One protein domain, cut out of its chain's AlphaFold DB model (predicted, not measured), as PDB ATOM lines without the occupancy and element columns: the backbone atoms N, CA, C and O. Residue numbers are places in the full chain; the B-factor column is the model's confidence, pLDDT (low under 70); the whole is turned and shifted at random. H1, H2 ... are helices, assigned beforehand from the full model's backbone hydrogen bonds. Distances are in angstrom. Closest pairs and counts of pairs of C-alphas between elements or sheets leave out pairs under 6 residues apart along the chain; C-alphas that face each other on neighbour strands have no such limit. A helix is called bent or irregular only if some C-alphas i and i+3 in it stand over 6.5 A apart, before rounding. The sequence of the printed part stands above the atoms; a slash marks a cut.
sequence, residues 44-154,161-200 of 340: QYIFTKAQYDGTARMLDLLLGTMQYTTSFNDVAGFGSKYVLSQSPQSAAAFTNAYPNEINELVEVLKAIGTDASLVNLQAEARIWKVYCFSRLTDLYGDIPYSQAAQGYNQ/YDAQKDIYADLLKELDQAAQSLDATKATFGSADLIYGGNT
ATOM      1  N   GLN A  44     101.924 255.435 278.211       95.25
ATOM      2  CA  GLN A  44     102.765 255.466 277.020       95.25
ATOM      3  C   GLN A  44     103.943 254.492 277.129       95.25
ATOM      4  O   GLN A  44     104.104 253.629 276.274       95.25
ATOM      5  N   TYR A  45     104.737 254.585 278.199       94.25
ATOM      6  CA  TYR A  45     105.929 253.747 278.361       94.25
ATOM      7  C   TYR A  45     105.576 252.276 278.572       94.25
ATOM      8  O   TYR A  45     106.249 251.392 278.044       94.25
ATOM      9  N   ILE A  46     104.496 252.014 279.312       95.69
ATOM     10  CA  ILE A  46     104.028 250.649 279.558       95.69
ATOM     11  C   ILE A  46     103.471 250.047 278.260       95.69
ATOM     12  O   ILE A  46     103.728 248.885 277.973       95.69
ATOM     13  N   PHE A  47     102.779 250.831 277.427       97.50
ATOM     14  CA  PHE A  47     102.266 250.355 276.143       97.50
ATOM     15  C   PHE A  47     103.385 250.025 275.148       97.50
ATOM     16  O   PHE A  47     103.340 248.966 274.525       97.50
ATOM     17  N   THR A  48     104.428 250.861 275.057       95.69
ATOM     18  CA  THR A  48     105.639 250.552 274.273       95.69
ATOM     19  C   THR A  48     106.222 249.197 274.677       95.69
ATOM     20  O   THR A  48     106.540 248.359 273.832       95.69
ATOM     21  N   LYS A  49     106.341 248.970 275.989       93.94
ATOM     22  CA  LYS A  49     106.866 247.730 276.552       93.94
ATOM     23  C   LYS A  49     105.948 246.532 276.262       93.94
ATOM     24  O   LYS A  49     106.445 245.523 275.768       93.94
ATOM     25  N   ALA A  50     104.634 246.692 276.404       95.81
ATOM     26  CA  ALA A  50     103.650 245.663 276.068       95.81
ATOM     27  C   ALA A  50     103.660 245.279 274.585       95.81
ATOM     28  O   ALA A  50     103.427 244.120 274.236       95.81
ATOM     29  N   GLN A  51     103.919 246.230 273.686       95.12
ATOM     30  CA  GLN A  51     104.108 245.942 272.263       95.12
ATOM     31  C   GLN A  51     105.383 245.147 272.018       95.12
ATOM     32  O   GLN A  51     105.358 244.148 271.299       95.12
ATOM     33  N   TYR A  52     106.483 245.553 272.645       91.50
ATOM     34  CA  TYR A  52     107.748 244.845 272.536       91.50
ATOM     35  C   TYR A  52     107.624 243.394 273.045       91.50
ATOM     36  O   TYR A  52     107.840 242.457 272.272       91.50
ATOM     37  N   ASP A  53     107.165 243.196 274.283       91.06
ATOM     38  CA  ASP A  53     107.016 241.868 274.895       91.06
ATOM     39  C   ASP A  53     105.932 241.035 274.190       91.06
ATOM     40  O   ASP A  53     106.152 239.866 273.873       91.06
ATOM     41  N   GLY A  54     104.817 241.658 273.798       90.19
ATOM     42  CA  GLY A  54     103.737 241.002 273.062       90.19
ATOM     43  C   GLY A  54     104.133 240.526 271.662       90.19
ATOM     44  O   GLY A  54     103.499 239.614 271.132       90.19
ATOM     45  N   THR A  55     105.188 241.078 271.047       86.06
ATOM     46  CA  THR A  55     105.745 240.539 269.788       86.06
ATOM     47  C   THR A  55     106.753 239.409 269.987       86.06
ATOM     48  O   THR A  55     107.136 238.750 269.016       86.06
ATOM     49  N   ALA A  56     107.170 239.141 271.224       74.94
ATOM     50  CA  ALA A  56     108.217 238.176 271.498       74.94
ATOM     51  C   ALA A  56     107.765 236.706 271.316       74.94
ATOM     52  O   ALA A  56     106.594 236.325 271.440       74.94
ATOM     53  N   ARG A  57     108.759 235.872 270.981       64.62
ATOM     54  CA  ARG A  57     108.948 234.448 271.328       64.62
ATOM     55  C   ARG A  57     107.761 233.464 271.286       64.62
ATOM     56  O   ARG A  57     107.669 232.589 272.138       64.62
ATOM     57  N   MET A  58     106.937 233.475 270.234       64.50
ATOM     58  CA  MET A  58     106.226 232.228 269.843       64.50
ATOM     59  C   MET A  58     106.656 231.652 268.498       64.50
ATOM     60  O   MET A  58     106.375 230.486 268.232       64.50
ATOM     61  N   LEU A  59     107.334 232.425 267.645       66.50
ATOM     62  CA  LEU A  59     107.691 231.944 266.309       66.50
ATOM     63  C   LEU A  59     108.665 230.758 266.364       66.50
ATOM     64  O   LEU A  59     108.444 229.797 265.638       66.50
ATOM     65  N   ASP A  60     109.642 230.751 267.274       68.00
ATOM     66  CA  ASP A  60     110.620 229.654 267.389       68.00
ATOM     67  C   ASP A  60     109.977 228.290 267.666       68.00
ATOM     68  O   ASP A  60     110.345 227.288 267.056       68.00
ATOM     69  N   LEU A  61     108.966 228.251 268.542       70.69
ATOM     70  CA  LEU A  61     108.207 227.033 268.835       70.69
ATOM     71  C   LEU A  61     107.387 226.572 267.621       70.69
ATOM     72  O   LEU A  61     107.283 225.376 267.326       70.69
ATOM     73  N   LEU A  62     106.772 227.530 266.925       79.50
ATOM     74  CA  LEU A  62     105.881 227.245 265.810       79.50
ATOM     75  C   LEU A  62     106.644 226.789 264.568       79.50
ATOM     76  O   LEU A  62     106.134 225.926 263.864       79.50
ATOM     77  N   LEU A  63     107.849 227.302 264.308       82.81
ATOM     78  CA  LEU A  63     108.625 226.952 263.114       82.81
ATOM     79  C   LEU A  63     108.874 225.442 263.002       82.81
ATOM     80  O   LEU A  63     108.634 224.867 261.940       82.81
ATOM     81  N   GLY A  64     109.284 224.785 264.087       82.88
ATOM     82  CA  GLY A  64     109.503 223.340 264.059       82.88
ATOM     83  C   GLY A  64     108.209 222.530 264.045       82.88
ATOM     84  O   GLY A  64     108.094 221.568 263.288       82.88
ATOM     85  N   THR A  65     107.198 222.958 264.805       85.06
ATOM     86  CA  THR A  65     105.880 222.292 264.850       85.06
ATOM     87  C   THR A  65     105.146 222.369 263.502       85.06
ATOM     88  O   THR A  65     104.434 221.442 263.120       85.06
ATOM     89  N   MET A  66     105.349 223.462 262.761       88.69
ATOM     90  CA  MET A  66     104.822 223.706 261.414       88.69
ATOM     91  C   MET A  66     105.691 223.095 260.305       88.69
ATOM     92  O   MET A  66     105.422 223.338 259.131       88.69
ATOM     93  N   GLN A  67     106.727 222.319 260.653       88.69
ATOM     94  CA  GLN A  67     107.626 221.661 259.697       88.69
ATOM     95  C   GLN A  67     108.405 222.639 258.800       88.69
ATOM     96  O   GLN A  67     108.774 222.312 257.672       88.69
ATOM     97  N   TYR A  68     108.691 223.848 259.292       87.38
ATOM     98  CA  TYR A  68     109.631 224.757 258.635       87.38
ATOM     99  C   TYR A  68     111.069 224.421 259.014       87.38
ATOM    100  O   TYR A  68     111.924 224.336 258.134       87.38
ATOM    101  N   THR A  69     111.337 224.198 260.302       83.62
ATOM    102  CA  THR A  69     112.688 223.954 260.823       83.62
ATOM    103  C   THR A  69     112.797 222.643 261.605       83.62
ATOM    104  O   THR A  69     111.812 222.035 262.014       83.62
ATOM    105  N   THR A  70     114.020 222.156 261.775       82.88
ATOM    106  CA  THR A  70     114.384 220.991 262.579       82.88
ATOM    107  C   THR A  70     115.867 221.047 262.943       82.88
ATOM    108  O   THR A  70     116.577 221.979 262.575       82.88
ATOM    109  N   SER A  71     116.350 220.032 263.648       78.00
ATOM    110  CA  SER A  71     117.761 219.812 263.953       78.00
ATOM    111  C   SER A  71     118.283 218.536 263.281       78.00
ATOM    112  O   SER A  71     117.508 217.664 262.879       78.00
ATOM    113  N   PHE A  72     119.607 218.428 263.147       73.31
ATOM    114  CA  PHE A  72     120.284 217.252 262.592       73.31
ATOM    115  C   PHE A  72     120.598 216.216 263.688       73.31
ATOM    116  O   PHE A  72     120.899 216.586 264.822       73.31
ATOM    117  N   ASN A  73     120.559 214.919 263.353       73.44
ATOM    118  CA  ASN A  73     120.826 213.798 264.274       73.44
ATOM    119  C   ASN A  73     120.045 213.892 265.605       73.44
ATOM    120  O   ASN A  73     118.869 214.256 265.604       73.44
ATOM    121  N   ASP A  74     120.682 213.566 266.734       70.69
ATOM    122  CA  ASP A  74     120.087 213.499 268.077       70.69
ATOM    123  C   ASP A  74     120.020 214.856 268.800       70.69
ATOM    124  O   ASP A  74     119.644 214.928 269.968       70.69
ATOM    125  N   VAL A  75     120.341 215.955 268.111       75.88
ATOM    126  CA  VAL A  75     120.294 217.308 268.687       75.88
ATOM    127  C   VAL A  75     118.854 217.718 268.998       75.88
ATOM    128  O   VAL A  75     117.925 217.342 268.277       75.88
ATOM    129  N   ALA A  76     118.641 218.523 270.040       74.50
ATOM    130  CA  ALA A  76     117.317 219.028 270.393       74.50
ATOM    131  C   ALA A  76     116.620 219.712 269.200       74.50
ATOM    132  O   ALA A  76     117.214 220.545 268.517       74.50
ATOM    133  N   GLY A  77     115.377 219.318 268.914       74.19
ATOM    134  CA  GLY A  77     114.570 219.876 267.823       74.19
ATOM    135  C   GLY A  77     113.323 220.554 268.374       74.19
ATOM    136  O   GLY A  77     112.351 219.871 268.700       74.19
ATOM    137  N   PHE A  78     113.352 221.885 268.493       76.81
ATOM    138  CA  PHE A  78     112.245 222.666 269.053       76.81
ATOM    139  C   PHE A  78     110.977 222.471 268.218       76.81
ATOM    140  O   PHE A  78     110.956 222.801 267.038       76.81
ATOM    141  N   GLY A  79     109.929 221.887 268.807       79.19
ATOM    142  CA  GLY A  79     108.647 221.620 268.141       79.19
ATOM    143  C   GLY A  79     108.662 220.515 267.072       79.19
ATOM    144  O   GLY A  79     107.656 219.836 266.901       79.19
ATOM    145  N   SER A  80     109.788 220.268 266.393       82.69
ATOM    146  CA  SER A  80     109.857 219.338 265.253       82.69
ATOM    147  C   SER A  80     109.905 217.857 265.638       82.69
ATOM    148  O   SER A  80     109.535 217.000 264.838       82.69
ATOM    149  N   LYS A  81     110.372 217.544 266.854       82.69
ATOM    150  CA  LYS A  81     110.510 216.164 267.359       82.69
ATOM    151  C   LYS A  81     109.464 215.786 268.406       82.69
ATOM    152  O   LYS A  81     109.450 214.649 268.864       82.69
ATOM    153  N   TYR A  82     108.621 216.738 268.812       83.75
ATOM    154  CA  TYR A  82     107.598 216.563 269.852       83.75
ATOM    155  C   TYR A  82     108.138 216.019 271.191       83.75
ATOM    156  O   TYR A  82     107.420 215.376 271.954       83.75
ATOM    157  N   VAL A  83     109.406 216.303 271.505       84.25
ATOM    158  CA  VAL A  83     110.028 215.924 272.778       84.25
ATOM    159  C   VAL A  83     109.861 217.071 273.771       84.25
ATOM    160  O   VAL A  83     110.518 218.104 273.655       84.25
ATOM    161  N   LEU A  84     108.993 216.891 274.769       78.31
ATOM    162  CA  LEU A  84     108.642 217.950 275.723       78.31
ATOM    163  C   LEU A  84     109.857 218.503 276.487       78.31
ATOM    164  O   LEU A  84     109.984 219.715 276.635       78.31
ATOM    165  N   SER A  85     110.778 217.636 276.921       80.06
ATOM    166  CA  SER A  85     112.006 218.051 277.622       80.06
ATOM    167  C   SER A  85     112.939 218.909 276.761       80.06
ATOM    168  O   SER A  85     113.781 219.619 277.299       80.06
ATOM    169  N   GLN A  86     112.772 218.871 275.438       75.94
ATOM    170  CA  GLN A  86     113.523 219.677 274.479       75.94
ATOM    171  C   GLN A  86     112.780 220.958 274.081       75.94
ATOM    172  O   GLN A  86     113.286 221.698 273.247       75.94
ATOM    173  N   SER A  87     111.598 221.231 274.645       75.00
ATOM    174  CA  SER A  87     110.743 222.358 274.255       75.00
ATOM    175  C   SER A  87     110.330 223.252 275.441       75.00
ATOM    176  O   SER A  87     109.136 223.528 275.603       75.00
ATOM    177  N   PRO A  88     111.266 223.756 276.274       78.94
ATOM    178  CA  PRO A  88     110.934 224.655 277.391       78.94
ATOM    179  C   PRO A  88     110.221 225.949 276.954       78.94
ATOM    180  O   PRO A  88     109.563 226.602 277.763       78.94
ATOM    181  N   GLN A  89     110.307 226.315 275.675       77.81
ATOM    182  CA  GLN A  89     109.693 227.509 275.097       77.81
ATOM    183  C   GLN A  89     108.163 227.488 275.174       77.81
ATOM    184  O   GLN A  89     107.555 228.545 275.321       77.81
ATOM    185  N   SER A  90     107.531 226.309 275.120       79.81
ATOM    186  CA  SER A  90     106.075 226.204 275.268       79.81
ATOM    187  C   SER A  90     105.625 226.516 276.693       79.81
ATOM    188  O   SER A  90     104.562 227.091 276.868       79.81
ATOM    189  N   ALA A  91     106.422 226.219 277.718       84.75
ATOM    190  CA  ALA A  91     106.138 226.692 279.071       84.75
ATOM    191  C   ALA A  91     106.439 228.193 279.195       84.75
ATOM    192  O   ALA A  91     105.620 228.944 279.720       84.75
ATOM    193  N   ALA A  92     107.574 228.635 278.639       86.38
ATOM    194  CA  ALA A  92     108.015 230.025 278.698       86.38
ATOM    195  C   ALA A  92     107.004 231.001 278.075       86.38
ATOM    196  O   ALA A  92     106.770 232.068 278.633       86.38
ATOM    197  N   ALA A  93     106.378 230.642 276.949       86.94
ATOM    198  CA  ALA A  93     105.371 231.484 276.307       86.94
ATOM    199  C   ALA A  93     104.160 231.744 277.225       86.94
ATOM    200  O   ALA A  93     103.671 232.867 277.272       86.94
ATOM    201  N   PHE A  94     103.737 230.762 278.026       90.25
ATOM    202  CA  PHE A  94     102.679 230.955 279.019       90.25
ATOM    203  C   PHE A  94     103.184 231.756 280.224       90.25
ATOM    204  O   PHE A  94     102.574 232.746 280.620       90.25
ATOM    205  N   THR A  95     104.309 231.341 280.818       90.50
ATOM    206  CA  THR A  95     104.804 231.929 282.072       90.50
ATOM    207  C   THR A  95     105.293 233.360 281.916       90.50
ATOM    208  O   THR A  95     105.278 234.095 282.896       90.50
ATOM    209  N   ASN A  96     105.724 233.754 280.716       91.12
ATOM    210  CA  ASN A  96     106.173 235.116 280.439       91.12
ATOM    211  C   ASN A  96     105.004 236.035 280.085       91.12
ATOM    212  O   ASN A  96     105.012 237.185 280.508       91.12
ATOM    213  N   ALA A  97     103.982 235.536 279.382       93.06
ATOM    214  CA  ALA A  97     102.927 236.404 278.873       93.06
ATOM    215  C   ALA A  97     102.125 237.105 279.975       93.06
ATOM    216  O   ALA A  97     101.820 238.295 279.887       93.06
ATOM    217  N   TYR A  98     101.797 236.373 281.042       94.94
ATOM    218  CA  TYR A  98     101.010 236.907 282.152       94.94
ATOM    219  C   TYR A  98     101.696 238.027 282.943       94.94
ATOM    220  O   TYR A  98     101.051 239.057 283.129       94.94
ATOM    221  N   PRO A  99     102.944 237.877 283.430       93.31
ATOM    222  CA  PRO A  99     103.642 238.959 284.127       93.31
ATOM    223  C   PRO A  99     104.089 240.103 283.203       93.31
ATOM    224  O   PRO A  99     104.257 241.214 283.703       93.31
ATOM    225  N   ASN A 100     104.248 239.843 281.900       94.12
ATOM    226  CA  ASN A 100     104.664 240.835 280.912       94.12
ATOM    227  C   ASN A 100     103.442 241.423 280.194       94.12
ATOM    228  O   ASN A 100     102.641 242.111 280.828       94.12
ATOM    229  N   GLU A 101     103.251 241.136 278.901       94.88
ATOM    230  CA  GLU A 101     102.339 241.884 278.038       94.88
ATOM    231  C   GLU A 101     100.894 241.917 278.555       94.88
ATOM    232  O   GLU A 101     100.212 242.931 278.405       94.88
ATOM    233  N   ILE A 102     100.414 240.858 279.216       96.69
ATOM    234  CA  ILE A 102      99.052 240.826 279.759       96.69
ATOM    235  C   ILE A 102      98.912 241.760 280.964       96.69
ATOM    236  O   ILE A 102      97.969 242.553 281.015       96.69
ATOM    237  N   ASN A 103      99.829 241.685 281.930       95.69
ATOM    238  CA  ASN A 103      99.805 242.558 283.101       95.69
ATOM    239  C   ASN A 103     100.070 244.019 282.714       95.69
ATOM    240  O   ASN A 103      99.364 244.915 283.173       95.69
ATOM    241  N   GLU A 104     101.019 244.257 281.814       96.31
ATOM    242  CA  GLU A 104     101.332 245.584 281.283       96.31
ATOM    243  C   GLU A 104     100.110 246.222 280.613       96.31
ATOM    244  O   GLU A 104      99.776 247.369 280.906       96.31
ATOM    245  N   LEU A 105      99.372 245.476 279.786       97.31
ATOM    246  CA  LEU A 105      98.144 245.970 279.159       97.31
ATOM    247  C   LEU A 105      97.013 246.228 280.156       97.31
ATOM    248  O   LEU A 105      96.245 247.176 279.972       97.31
ATOM    249  N   VAL A 106      96.892 245.416 281.209       95.88
ATOM    250  CA  VAL A 106      95.924 245.675 282.285       95.88
ATOM    251  C   VAL A 106      96.270 246.968 283.023       95.88
ATOM    252  O   VAL A 106      95.373 247.782 283.252       95.88
ATOM    253  N   GLU A 107      97.546 247.216 283.320       94.62
ATOM    254  CA  GLU A 107      97.969 248.466 283.958       94.62
ATOM    255  C   GLU A 107      97.843 249.679 283.023       94.62
ATOM    256  O   GLU A 107      97.433 250.744 283.483       94.62
ATOM    257  N   VAL A 108      98.081 249.532 281.711       96.00
ATOM    258  CA  VAL A 108      97.791 250.579 280.708       96.00
ATOM    259  C   VAL A 108      96.311 250.949 280.728       96.00
ATOM    260  O   VAL A 108      95.973 252.119 280.907       96.00
ATOM    261  N   LEU A 109      95.418 249.965 280.584       95.62
ATOM    262  CA  LEU A 109      93.970 250.200 280.546       95.62
ATOM    263  C   LEU A 109      93.459 250.814 281.852       95.62
ATOM    264  O   LEU A 109      92.629 251.720 281.829       95.62
ATOM    265  N   LYS A 110      93.993 250.374 282.992       93.06
ATOM    266  CA  LYS A 110      93.683 250.942 284.305       93.06
ATOM    267  C   LYS A 110      94.152 252.388 284.437       93.06
ATOM    268  O   LYS A 110      93.395 253.220 284.927       93.06
ATOM    269  N   ALA A 111      95.377 252.688 284.013       92.75
ATOM    270  CA  ALA A 111      95.930 254.035 284.089       92.75
ATOM    271  C   ALA A 111      95.199 255.020 283.159       92.75
ATOM    272  O   ALA A 111      95.109 256.202 283.483       92.75
ATOM    273  N   ILE A 112      94.640 254.539 282.042       94.25
ATOM    274  CA  ILE A 112      93.770 255.329 281.157       94.25
ATOM    275  C   ILE A 112      92.352 255.486 281.741       94.25
ATOM    276  O   ILE A 112      91.719 256.531 281.579       94.25
ATOM    277  N   GLY A 113      91.836 254.460 282.422       92.19
ATOM    278  CA  GLY A 113      90.512 254.478 283.038       92.19
ATOM    279  C   GLY A 113      89.383 254.528 282.007       92.19
ATOM    280  O   GLY A 113      89.431 253.837 280.994       92.19
ATOM    281  N   THR A 114      88.352 255.334 282.270       92.31
ATOM    282  CA  THR A 114      87.165 255.506 281.406       92.31
ATOM    283  C   THR A 114      87.090 256.897 280.765       92.31
ATOM    284  O   THR A 114      86.025 257.325 280.323       92.31
ATOM    285  N   ASP A 115      88.214 257.617 280.707       91.75
ATOM    286  CA  ASP A 115      88.277 258.962 280.137       91.75
ATOM    287  C   ASP A 115      88.016 258.941 278.619       91.75
ATOM    288  O   ASP A 115      88.808 258.418 277.832       91.75
ATOM    289  N   ALA A 116      86.906 259.553 278.202       92.62
ATOM    290  CA  ALA A 116      86.508 259.641 276.800       92.62
ATOM    291  C   ALA A 116      87.499 260.441 275.929       92.62
ATOM    292  O   ALA A 116      87.513 260.282 274.708       92.62
ATOM    293  N   SER A 117      88.335 261.300 276.521       94.19
ATOM    294  CA  SER A 117      89.394 262.014 275.796       94.19
ATOM    295  C   SER A 117      90.556 261.100 275.384       94.19
ATOM    296  O   SER A 117      91.261 261.408 274.422       94.19
ATOM    297  N   LEU A 118      90.704 259.949 276.051       96.31
ATOM    298  CA  LEU A 118      91.754 258.952 275.829       96.31
ATOM    299  C   LEU A 118      91.244 257.709 275.083       96.31
ATOM    300  O   LEU A 118      91.876 256.652 275.117       96.31
ATOM    301  N   VAL A 119      90.105 257.821 274.394       97.94
ATOM    302  CA  VAL A 119      89.438 256.695 273.725       97.94
ATOM    303  C   VAL A 119      90.334 255.963 272.717       97.94
ATOM    304  O   VAL A 119      90.255 254.739 272.632       97.94
ATOM    305  N   ASN A 120      91.237 256.654 272.005       98.50
ATOM    306  CA  ASN A 120      92.156 255.958 271.096       98.50
ATOM    307  C   ASN A 120      93.194 255.141 271.858       98.50
ATOM    308  O   ASN A 120      93.439 254.009 271.469       98.50
ATOM    309  N   LEU A 121      93.751 255.655 272.962       98.44
ATOM    310  CA  LEU A 121      94.701 254.886 273.775       98.44
ATOM    311  C   LEU A 121      94.023 253.618 274.313       98.44
ATOM    312  O   LEU A 121      94.616 252.541 274.288       98.44
ATOM    313  N   GLN A 122      92.761 253.721 274.755       98.19
ATOM    314  CA  GLN A 122      91.985 252.547 275.165       98.19
ATOM    315  C   GLN A 122      91.795 251.567 274.007       98.19
ATOM    316  O   GLN A 122      92.001 250.370 274.178       98.19
ATOM    317  N   ALA A 123      91.401 252.058 272.831       98.62
ATOM    318  CA  ALA A 123      91.163 251.226 271.660       98.62
ATOM    319  C   ALA A 123      92.440 250.510 271.194       98.62
ATOM    320  O   ALA A 123      92.424 249.297 271.009       98.62
ATOM    321  N   GLU A 124      93.554 251.235 271.078       98.69
ATOM    322  CA  GLU A 124      94.875 250.718 270.707       98.69
ATOM    323  C   GLU A 124      95.331 249.627 271.695       98.69
ATOM    324  O   GLU A 124      95.697 248.521 271.282       98.69
ATOM    325  N   ALA A 125      95.198 249.874 273.005       98.50
ATOM    326  CA  ALA A 125      95.515 248.893 274.042       98.50
ATOM    327  C   ALA A 125      94.601 247.655 274.003       98.50
ATOM    328  O   ALA A 125      95.087 246.531 274.127       98.50
ATOM    329  N   ARG A 126      93.290 247.821 273.781       98.69
ATOM    330  CA  ARG A 126      92.338 246.701 273.646       98.69
ATOM    331  C   ARG A 126      92.638 245.844 272.417       98.69
ATOM    332  O   ARG A 126      92.673 244.622 272.528       98.69
ATOM    333  N   ILE A 127      92.929 246.460 271.269       98.88
ATOM    334  CA  ILE A 127      93.305 245.738 270.042       98.88
ATOM    335  C   ILE A 127      94.586 244.928 270.277       98.88
ATOM    336  O   ILE A 127      94.653 243.753 269.910       98.88
ATOM    337  N   TRP A 128      95.590 245.522 270.929       98.56
ATOM    338  CA  TRP A 128      96.830 244.814 271.248       98.56
ATOM    339  C   TRP A 128      96.626 243.682 272.265       98.56
ATOM    340  O   TRP A 128      97.189 242.596 272.115       98.56
ATOM    341  N   LYS A 129      95.746 243.879 273.252       98.50
ATOM    342  CA  LYS A 129      95.328 242.834 274.195       98.50
ATOM    343  C   LYS A 129      94.681 241.652 273.487       98.50
ATOM    344  O   LYS A 129      95.022 240.511 273.796       98.50
ATOM    345  N   VAL A 130      93.826 241.906 272.496       98.75
ATOM    346  CA  VAL A 130      93.251 240.834 271.674       98.75
ATOM    347  C   VAL A 130      94.333 240.077 270.907       98.75
ATOM    348  O   VAL A 130      94.319 238.847 270.892       98.75
ATOM    349  N   TYR A 131      95.305 240.780 270.321       98.06
ATOM    350  CA  TYR A 131      96.438 240.131 269.659       98.06
ATOM    351  C   TYR A 131      97.186 239.180 270.607       98.06
ATOM    352  O   TYR A 131      97.384 238.013 270.262       98.06
ATOM    353  N   CYS A 132      97.523 239.631 271.817       96.88
ATOM    354  CA  CYS A 132      98.251 238.825 272.800       96.88
ATOM    355  C   CYS A 132      97.440 237.601 273.264       96.88
ATOM    356  O   CYS A 132      97.935 236.474 273.211       96.88
ATOM    357  N   PHE A 133      96.168 237.784 273.633       97.88
ATOM    358  CA  PHE A 133      95.326 236.668 274.074       97.88
ATOM    359  C   PHE A 133      94.995 235.678 272.961       97.88
ATOM    360  O   PHE A 133      94.978 234.479 273.233       97.88
ATOM    361  N   SER A 134      94.795 236.138 271.718       97.19
ATOM    362  CA  SER A 134      94.545 235.240 270.582       97.19
ATOM    363  C   SER A 134      95.679 234.229 270.404       97.19
ATOM    364  O   SER A 134      95.431 233.049 270.184       97.19
ATOM    365  N   ARG A 135      96.926 234.673 270.588       93.56
ATOM    366  CA  ARG A 135      98.116 233.824 270.500       93.56
ATOM    367  C   ARG A 135      98.204 232.818 271.645       93.56
ATOM    368  O   ARG A 135      98.558 231.667 271.409       93.56
ATOM    369  N   LEU A 136      97.881 233.239 272.870       94.31
ATOM    370  CA  LEU A 136      97.868 232.349 274.032       94.31
ATOM    371  C   LEU A 136      96.805 231.264 273.889       94.31
ATOM    372  O   LEU A 136      97.122 230.081 273.990       94.31
ATOM    373  N   THR A 137      95.554 231.637 273.615       96.88
ATOM    374  CA  THR A 137      94.491 230.632 273.506       96.88
ATOM    375  C   THR A 137      94.721 229.707 272.312       96.88
ATOM    376  O   THR A 137      94.473 228.514 272.433       96.88
ATOM    377  N   ASP A 138      95.292 230.194 271.203       94.31
ATOM    378  CA  ASP A 138      95.668 229.343 270.064       94.31
ATOM    379  C   ASP A 138      96.698 228.264 270.437       94.31
ATOM    380  O   ASP A 138      96.715 227.202 269.813       94.31
ATOM    381  N   LEU A 139      97.551 228.514 271.437       90.50
ATOM    382  CA  LEU A 139      98.589 227.578 271.867       90.50
ATOM    383  C   LEU A 139      98.127 226.626 272.983       90.50
ATOM    384  O   LEU A 139      98.565 225.477 273.010       90.50
ATOM    385  N   TYR A 140      97.258 227.084 273.891       93.38
ATOM    386  CA  TYR A 140      96.909 226.338 275.111       93.38
ATOM    387  C   TYR A 140      95.431 225.943 275.230       93.38
ATOM    388  O   TYR A 140      95.096 225.129 276.087       93.38
ATOM    389  N   GLY A 141      94.549 226.479 274.386       97.19
ATOM    390  CA  GLY A 141      93.106 226.302 274.528       97.19
ATOM    391  C   GLY A 141      92.538 227.221 275.605       97.19
ATOM    392  O   GLY A 141      92.648 228.447 275.507       97.19
ATOM    393  N   ASP A 142      91.915 226.625 276.616       98.62
ATOM    394  CA  ASP A 142      91.337 227.337 277.752       98.62
ATOM    395  C   ASP A 142      92.455 227.959 278.597       98.62
ATOM    396  O   ASP A 142      93.449 227.301 278.913       98.62
ATOM    397  N   ILE A 143      92.311 229.234 278.960       98.25
ATOM    398  CA  ILE A 143      93.344 230.008 279.666       98.25
ATOM    399  C   ILE A 143      92.712 231.043 280.606       98.25
ATOM    400  O   ILE A 143      91.570 231.450 280.389       98.25
ATOM    401  N   PRO A 144      93.440 231.551 281.618       98.25
ATOM    402  CA  PRO A 144      93.015 232.741 282.344       98.25
ATOM    403  C   PRO A 144      92.842 233.937 281.405       98.25
ATOM    404  O   PRO A 144      93.824 234.406 280.825       98.25
ATOM    405  N   TYR A 145      91.613 234.439 281.269       98.38
ATOM    406  CA  TYR A 145      91.280 235.549 280.369       98.38
ATOM    407  C   TYR A 145      90.543 236.678 281.096       98.38
ATOM    408  O   TYR A 145      91.147 237.710 281.393       98.38
ATOM    409  N   SER A 146      89.272 236.481 281.455       97.31
ATOM    410  CA  SER A 146      88.428 237.517 282.073       97.31
ATOM    411  C   SER A 146      88.937 237.976 283.443       97.31
ATOM    412  O   SER A 146      88.792 239.142 283.807       97.31
ATOM    413  N   GLN A 147      89.583 237.075 284.187       96.12
ATOM    414  CA  GLN A 147      90.145 237.325 285.517       96.12
ATOM    415  C   GLN A 147      91.672 237.525 285.516       96.12
ATOM    416  O   GLN A 147      92.293 237.622 286.578       96.12
ATOM    417  N   ALA A 148      92.305 237.562 284.341       95.69
ATOM    418  CA  ALA A 148      93.758 237.642 284.228       95.69
ATOM    419  C   ALA A 148      94.325 238.968 284.768       95.69
ATOM    420  O   ALA A 148      93.732 240.036 284.597       95.69
ATOM    421  N   ALA A 149      95.505 238.885 285.397       94.38
ATOM    422  CA  ALA A 149      96.264 240.020 285.939       94.38
ATOM    423  C   ALA A 149      95.478 240.925 286.920       94.38
ATOM    424  O   ALA A 149      95.703 242.129 287.011       94.38
ATOM    425  N   GLN A 150      94.570 240.338 287.709       92.94
ATOM    426  CA  GLN A 150      93.782 241.049 288.730       92.94
ATOM    427  C   GLN A 150      94.287 240.837 290.170       92.94
ATOM    428  O   GLN A 150      93.586 241.158 291.131       92.94
ATOM    429  N   GLY A 151      95.504 240.316 290.354       91.06
ATOM    430  CA  GLY A 151      96.057 240.010 291.680       91.06
ATOM    431  C   GLY A 151      96.190 241.244 292.576       91.06
ATOM    432  O   GLY A 151      95.701 241.241 293.700       91.06
ATOM    433  N   TYR A 152      96.787 242.326 292.067       86.25
ATOM    434  CA  TYR A 152      96.930 243.577 292.824       86.25
ATOM    435  C   TYR A 152      95.614 244.369 292.908       86.25
ATOM    436  O   TYR A 152      95.333 245.019 293.909       86.25
ATOM    437  N   ASN A 153      94.796 244.299 291.854       85.19
ATOM    438  CA  ASN A 153      93.635 245.172 291.677       85.19
ATOM    439  C   ASN A 153      92.362 244.642 292.356       85.19
ATOM    440  O   ASN A 153      91.565 245.426 292.862       85.19
ATOM    441  N   GLN A 154      92.160 243.322 292.364       92.19
ATOM    442  CA  GLN A 154      90.939 242.677 292.869       92.19
ATOM    443  C   GLN A 154      91.231 241.470 293.777       92.19
ATOM    444  O   GLN A 154      90.316 240.717 294.105       92.19
ATOM    445  N   TYR A 161      90.132 229.544 284.412       98.50
ATOM    446  CA  TYR A 161      90.408 229.341 282.998       98.50
ATOM    447  C   TYR A 161      89.085 229.489 282.252       98.50
ATOM    448  O   TYR A 161      88.128 228.772 282.552       98.50
ATOM    449  N   ASP A 162      89.039 230.417 281.305       98.81
ATOM    450  CA  ASP A 162      87.872 230.625 280.461       98.81
ATOM    451  C   ASP A 162      87.968 229.699 279.246       98.81
ATOM    452  O   ASP A 162      89.062 229.441 278.732       98.81
ATOM    453  N   ALA A 163      86.820 229.216 278.771       98.62
ATOM    454  CA  ALA A 163      86.775 228.349 277.604       98.62
ATOM    455  C   ALA A 163      87.234 229.100 276.344       98.62
ATOM    456  O   ALA A 163      86.787 230.223 276.096       98.62
ATOM    457  N   GLN A 164      88.038 228.465 275.483       98.44
ATOM    458  CA  GLN A 164      88.539 229.074 274.240       98.44
ATOM    459  C   GLN A 164      87.413 229.665 273.375       98.44
ATOM    460  O   GLN A 164      87.582 230.719 272.761       98.44
ATOM    461  N   LYS A 165      86.243 229.015 273.343       98.00
ATOM    462  CA  LYS A 165      85.059 229.509 272.626       98.00
ATOM    463  C   LYS A 165      84.598 230.877 273.140       98.00
ATOM    464  O   LYS A 165      84.306 231.759 272.333       98.00
ATOM    465  N   ASP A 166      84.525 231.038 274.458       98.56
ATOM    466  CA  ASP A 166      84.047 232.268 275.094       98.56
ATOM    467  C   ASP A 166      85.094 233.378 274.975       98.56
ATOM    468  O   ASP A 166      84.744 234.524 274.693       98.56
ATOM    469  N   ILE A 167      86.380 233.013 275.063       98.75
ATOM    470  CA  ILE A 167      87.496 233.913 274.762       98.75
ATOM    471  C   ILE A 167      87.339 234.456 273.340       98.75
ATOM    472  O   ILE A 167      87.243 235.664 273.162       98.75
ATOM    473  N   TYR A 168      87.236 233.598 272.318       98.62
ATOM    474  CA  TYR A 168      87.108 234.031 270.920       98.62
ATOM    475  C   TYR A 168      85.888 234.924 270.658       98.62
ATOM    476  O   TYR A 168      85.985 235.884 269.888       98.62
ATOM    477  N   ALA A 169      84.753 234.634 271.301       98.44
ATOM    478  CA  ALA A 169      83.564 235.475 271.209       98.44
ATOM    479  C   ALA A 169      83.827 236.892 271.749       98.44
ATOM    480  O   ALA A 169      83.419 237.875 271.122       98.44
ATOM    481  N   ASP A 170      84.542 237.006 272.869       98.81
ATOM    482  CA  ASP A 170      84.910 238.298 273.441       98.81
ATOM    483  C   ASP A 170      86.001 239.007 272.624       98.81
ATOM    484  O   ASP A 170      85.856 240.190 272.332       98.81
ATOM    485  N   LEU A 171      87.022 238.293 272.131       98.81
ATOM    486  CA  LEU A 171      88.069 238.867 271.272       98.81
ATOM    487  C   LEU A 171      87.482 239.572 270.037       98.81
ATOM    488  O   LEU A 171      87.875 240.690 269.706       98.81
ATOM    489  N   LEU A 172      86.521 238.941 269.353       98.81
ATOM    490  CA  LEU A 172      85.866 239.518 268.171       98.81
ATOM    491  C   LEU A 172      85.035 240.760 268.514       98.81
ATOM    492  O   LEU A 172      85.050 241.746 267.771       98.81
ATOM    493  N   LYS A 173      84.341 240.731 269.654       98.81
ATOM    494  CA  LYS A 173      83.574 241.868 270.168       98.81
ATOM    495  C   LYS A 173      84.487 243.034 270.555       98.81
ATOM    496  O   LYS A 173      84.197 244.170 270.185       98.81
ATOM    497  N   GLU A 174      85.582 242.763 271.258       98.75
ATOM    498  CA  GLU A 174      86.587 243.752 271.654       98.75
ATOM    499  C   GLU A 174      87.196 244.446 270.428       98.75
ATOM    500  O   GLU A 174      87.255 245.675 270.389       98.75
ATOM    501  N   LEU A 175      87.566 243.681 269.390       98.88
ATOM    502  CA  LEU A 175      88.084 244.237 268.134       98.88
ATOM    503  C   LEU A 175      87.078 245.152 267.447       98.88
ATOM    504  O   LEU A 175      87.451 246.231 266.991       98.88
ATOM    505  N   ASP A 176      85.814 244.739 267.368       98.75
ATOM    506  CA  ASP A 176      84.771 245.542 266.738       98.75
ATOM    507  C   ASP A 176      84.541 246.862 267.474       98.75
ATOM    508  O   ASP A 176      84.547 247.933 266.866       98.75
ATOM    509  N   GLN A 177      84.380 246.791 268.793       98.69
ATOM    510  CA  GLN A 177      84.135 247.967 269.617       98.69
ATOM    511  C   GLN A 177      85.322 248.933 269.591       98.69
ATOM    512  O   GLN A 177      85.117 250.135 269.434       98.69
ATOM    513  N   ALA A 178      86.551 248.421 269.703       98.62
ATOM    514  CA  ALA A 178      87.753 249.243 269.642       98.62
ATOM    515  C   ALA A 178      87.945 249.881 268.255       98.62
ATOM    516  O   ALA A 178      88.232 251.072 268.156       98.62
ATOM    517  N   ALA A 179      87.726 249.129 267.170       98.62
ATOM    518  CA  ALA A 179      87.827 249.658 265.808       98.62
ATOM    519  C   ALA A 179      86.799 250.766 265.521       98.62
ATOM    520  O   ALA A 179      87.083 251.707 264.774       98.62
ATOM    521  N   GLN A 180      85.598 250.656 266.098       98.31
ATOM    522  CA  GLN A 180      84.542 251.660 265.971       98.31
ATOM    523  C   GLN A 180      84.776 252.893 266.850       98.31
ATOM    524  O   GLN A 180      84.344 253.977 266.467       98.31
ATOM    525  N   SER A 181      85.451 252.751 267.996       98.12
ATOM    526  CA  SER A 181      85.686 253.861 268.926       98.12
ATOM    527  C   SER A 181      86.867 254.759 268.546       98.12
ATOM    528  O   SER A 181      86.993 255.844 269.106       98.12
ATOM    529  N   LEU A 182      87.741 254.314 267.636       98.31
ATOM    530  CA  LEU A 182      88.867 255.113 267.142       98.31
ATOM    531  C   LEU A 182      88.379 256.407 266.469       98.31
ATOM    532  O   LEU A 182      87.599 256.377 265.515       98.31
ATOM    533  N   ASP A 183      88.908 257.537 266.929       96.88
ATOM    534  CA  ASP A 183      88.561 258.892 266.504       96.88
ATOM    535  C   ASP A 183      89.843 259.680 266.197       96.88
ATOM    536  O   ASP A 183      90.652 259.960 267.079       96.88
ATOM    537  N   ALA A 184      90.030 260.084 264.938       93.62
ATOM    538  CA  ALA A 184      91.227 260.798 264.483       93.62
ATOM    539  C   ALA A 184      91.478 262.152 265.182       93.62
ATOM    540  O   ALA A 184      92.561 262.713 265.040       93.62
ATOM    541  N   THR A 185      90.504 262.685 265.925       95.12
ATOM    542  CA  THR A 185      90.620 263.958 266.654       95.12
ATOM    543  C   THR A 185      91.101 263.806 268.100       95.12
ATOM    544  O   THR A 185      91.390 264.808 268.757       95.12
ATOM    545  N   LYS A 186      91.169 262.576 268.624       97.38
ATOM    546  CA  LYS A 186      91.528 262.297 270.024       97.38
ATOM    547  C   LYS A 186      93.009 261.964 270.173       97.38
ATOM    548  O   LYS A 186      93.674 261.569 269.217       97.38
ATOM    549  N   ALA A 187      93.522 262.128 271.392       96.81
ATOM    550  CA  ALA A 187      94.911 261.809 271.711       96.81
ATOM    551  C   ALA A 187      95.206 260.328 271.439       96.81
ATOM    552  O   ALA A 187      94.321 259.498 271.612       96.81
ATOM    553  N   THR A 188      96.438 260.011 271.038       97.31
ATOM    554  CA  THR A 188      96.937 258.649 270.763       97.31
ATOM    555  C   THR A 188      98.233 258.405 271.541       97.31
ATOM    556  O   THR A 188      98.752 259.319 272.191       97.31
ATOM    557  N   PHE A 189      98.791 257.193 271.477       97.50
ATOM    558  CA  PHE A 189     100.119 256.930 272.045       97.50
ATOM    559  C   PHE A 189     101.264 257.655 271.309       97.50
ATOM    560  O   PHE A 189     102.358 257.785 271.862       97.50
ATOM    561  N   GLY A 190     101.033 258.166 270.093       96.50
ATOM    562  CA  GLY A 190     102.042 258.880 269.308       96.50
ATOM    563  C   GLY A 190     103.326 258.060 269.147       96.50
ATOM    564  O   GLY A 190     103.282 256.890 268.783       96.50
ATOM    565  N   SER A 191     104.481 258.644 269.474       95.81
ATOM    566  CA  SER A 191     105.783 257.963 269.381       95.81
ATOM    567  C   SER A 191     105.955 256.773 270.331       95.81
ATOM    568  O   SER A 191     106.918 256.029 270.184       95.81
ATOM    569  N   ALA A 192     105.074 256.611 271.321       96.50
ATOM    570  CA  ALA A 192     105.095 255.458 272.216       96.50
ATOM    571  C   ALA A 192     104.431 254.212 271.599       96.50
ATOM    572  O   ALA A 192     104.582 253.116 272.135       96.50
ATOM    573  N   ASP A 193     103.725 254.359 270.476       97.75
ATOM    574  CA  ASP A 193     103.238 253.239 269.673       97.75
ATOM    575  C   ASP A 193     104.307 252.803 268.658       97.75
ATOM    576  O   ASP A 193     104.568 253.485 267.663       97.75
ATOM    577  N   LEU A 194     104.891 251.629 268.894       95.50
ATOM    578  CA  LEU A 194     105.941 251.025 268.072       95.50
ATOM    579  C   LEU A 194     105.457 250.490 266.718       95.50
ATOM    580  O   LEU A 194     106.289 250.140 265.879       95.50
ATOM    581  N   ILE A 195     104.143 250.373 266.513       96.62
ATOM    582  CA  ILE A 195     103.559 249.725 265.334       96.62
ATOM    583  C   ILE A 195     103.138 250.774 264.310       96.62
ATOM    584  O   ILE A 195     103.530 250.696 263.144       96.62
ATOM    585  N   TYR A 196     102.350 251.763 264.733       97.75
ATOM    586  CA  TYR A 196     101.763 252.747 263.821       97.75
ATOM    587  C   TYR A 196     102.012 254.203 264.212       97.75
ATOM    588  O   TYR A 196     101.500 255.094 263.530       97.75
ATOM    589  N   GLY A 197     102.793 254.467 265.263       96.94
ATOM    590  CA  GLY A 197     103.066 255.826 265.731       96.94
ATOM    591  C   GLY A 197     101.799 256.606 266.108       96.94
ATOM    592  O   GLY A 197     101.750 257.820 265.912       96.94
ATOM    593  N   GLY A 198     100.748 255.915 266.562       96.81
ATOM    594  CA  GLY A 198      99.450 256.496 266.897       96.81
ATOM    595  C   GLY A 198      98.550 256.765 265.689       96.81
ATOM    596  O   GLY A 198      97.632 257.578 265.773       96.81
ATOM    597  N   ASN A 199      98.805 256.142 264.533       97.94
ATOM    598  CA  ASN A 199      97.940 256.288 263.364       97.94
ATOM    599  C   ASN A 199      96.667 255.434 263.508       97.94
ATOM    600  O   ASN A 199      96.664 254.229 263.246       97.94
ATOM    601  N   THR A 200      95.561 256.087 263.866       98.25
ATOM    602  CA  THR A 200      94.267 255.435 264.119       98.25
ATOM    603  C   THR A 200      93.669 254.750 262.888       98.25
ATOM    604  O   THR A 200      92.996 253.728 263.020       98.25
TER     605      THR A 200
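AT A GLANCE: This is residues 44 to 154 and 161 to 200 of the 340 residues of a protein of Mucilaginibacter gossypii (UniProt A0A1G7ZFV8). The long helix H4 lies in the middle of an elongated, nearly aligned group of helices, with H6 packed along one side of it and H3b, joined by H1, on the other. Beyond this body, H2 and the loop of residues 66 to 87 make one end of the long axis, while residues 182 to 200 wind round near the other end. The printed part has 151 residues with six named helices, H1 to H6 in chain order, and no named strand; the class is all helix, with 90 residues in named elements. It is only just compact, close to loose, with a radius of gyration of the C-alphas of 17.3 A, and spans 58 by 31 by 27 A.

HOW THE PARTS SIT: Start with H1, residues 44 to 54, and H2, residues 59 to 65, which are apart. H3, residues 88 to 112, was assigned as one helix by its hydrogen bonds but is bent: C-alphas 99 and 102 are 6.6 A apart, and its arms H3a, residues 88 to 99, and H3b, residues 102 to 112, stand at 17 degrees. H2 is close to but not clearly touching H3a, the closest C-alphas, Leu 61 and Gln 89, being 6.5 A apart. H1 touches H3b, opposite ways at a shallow tilt of 22 degrees; their closest C-alphas, Ala 50 and Glu 104, are 5.7 A apart. H4, residues 116 to 140, forms a helical hairpin with H3b, closest at C-alphas Leu 109 and Gln 122, 6.2 A. H1, H3b and H4 are an up-and-down bundle, each running against the one before. H4, the hub, touches H6, residues 164 to 181, opposite ways at 25 degrees, a shallow tilt; C-alphas Ala 123 and Ala 178, the closest, are 4.4 A apart. H5, residues 151 to 154, touches no helix. Every O i to N i+4 pair is within hydrogen-bond range in H1, H3b and H6, against 2 of 3 in H2, 5 of 8 in H3a and 19 of 21 in H4; H5 is too short for one.

IN THESE COORDINATES: Find C-alpha 44 at (102.765, 255.466, 277.020), where H1 begins its 15.0 A. H4 runs 34.9 A; it is irregular, with C-alphas 117 and 120 8.1 A apart. H6 runs 25.5 A to C-alpha 181 at (85.686, 253.861, 268.926).

THE WHOLE: The C-alphas farthest apart, Asn 73 and Ser 117, are 58.7 A apart. Residues 155 to 160 are not printed, and C-alphas 154 and 161 across this cut are 16.6 A apart. H2 to H3 is a long link. Residues 57 to 60 have pLDDT under 70.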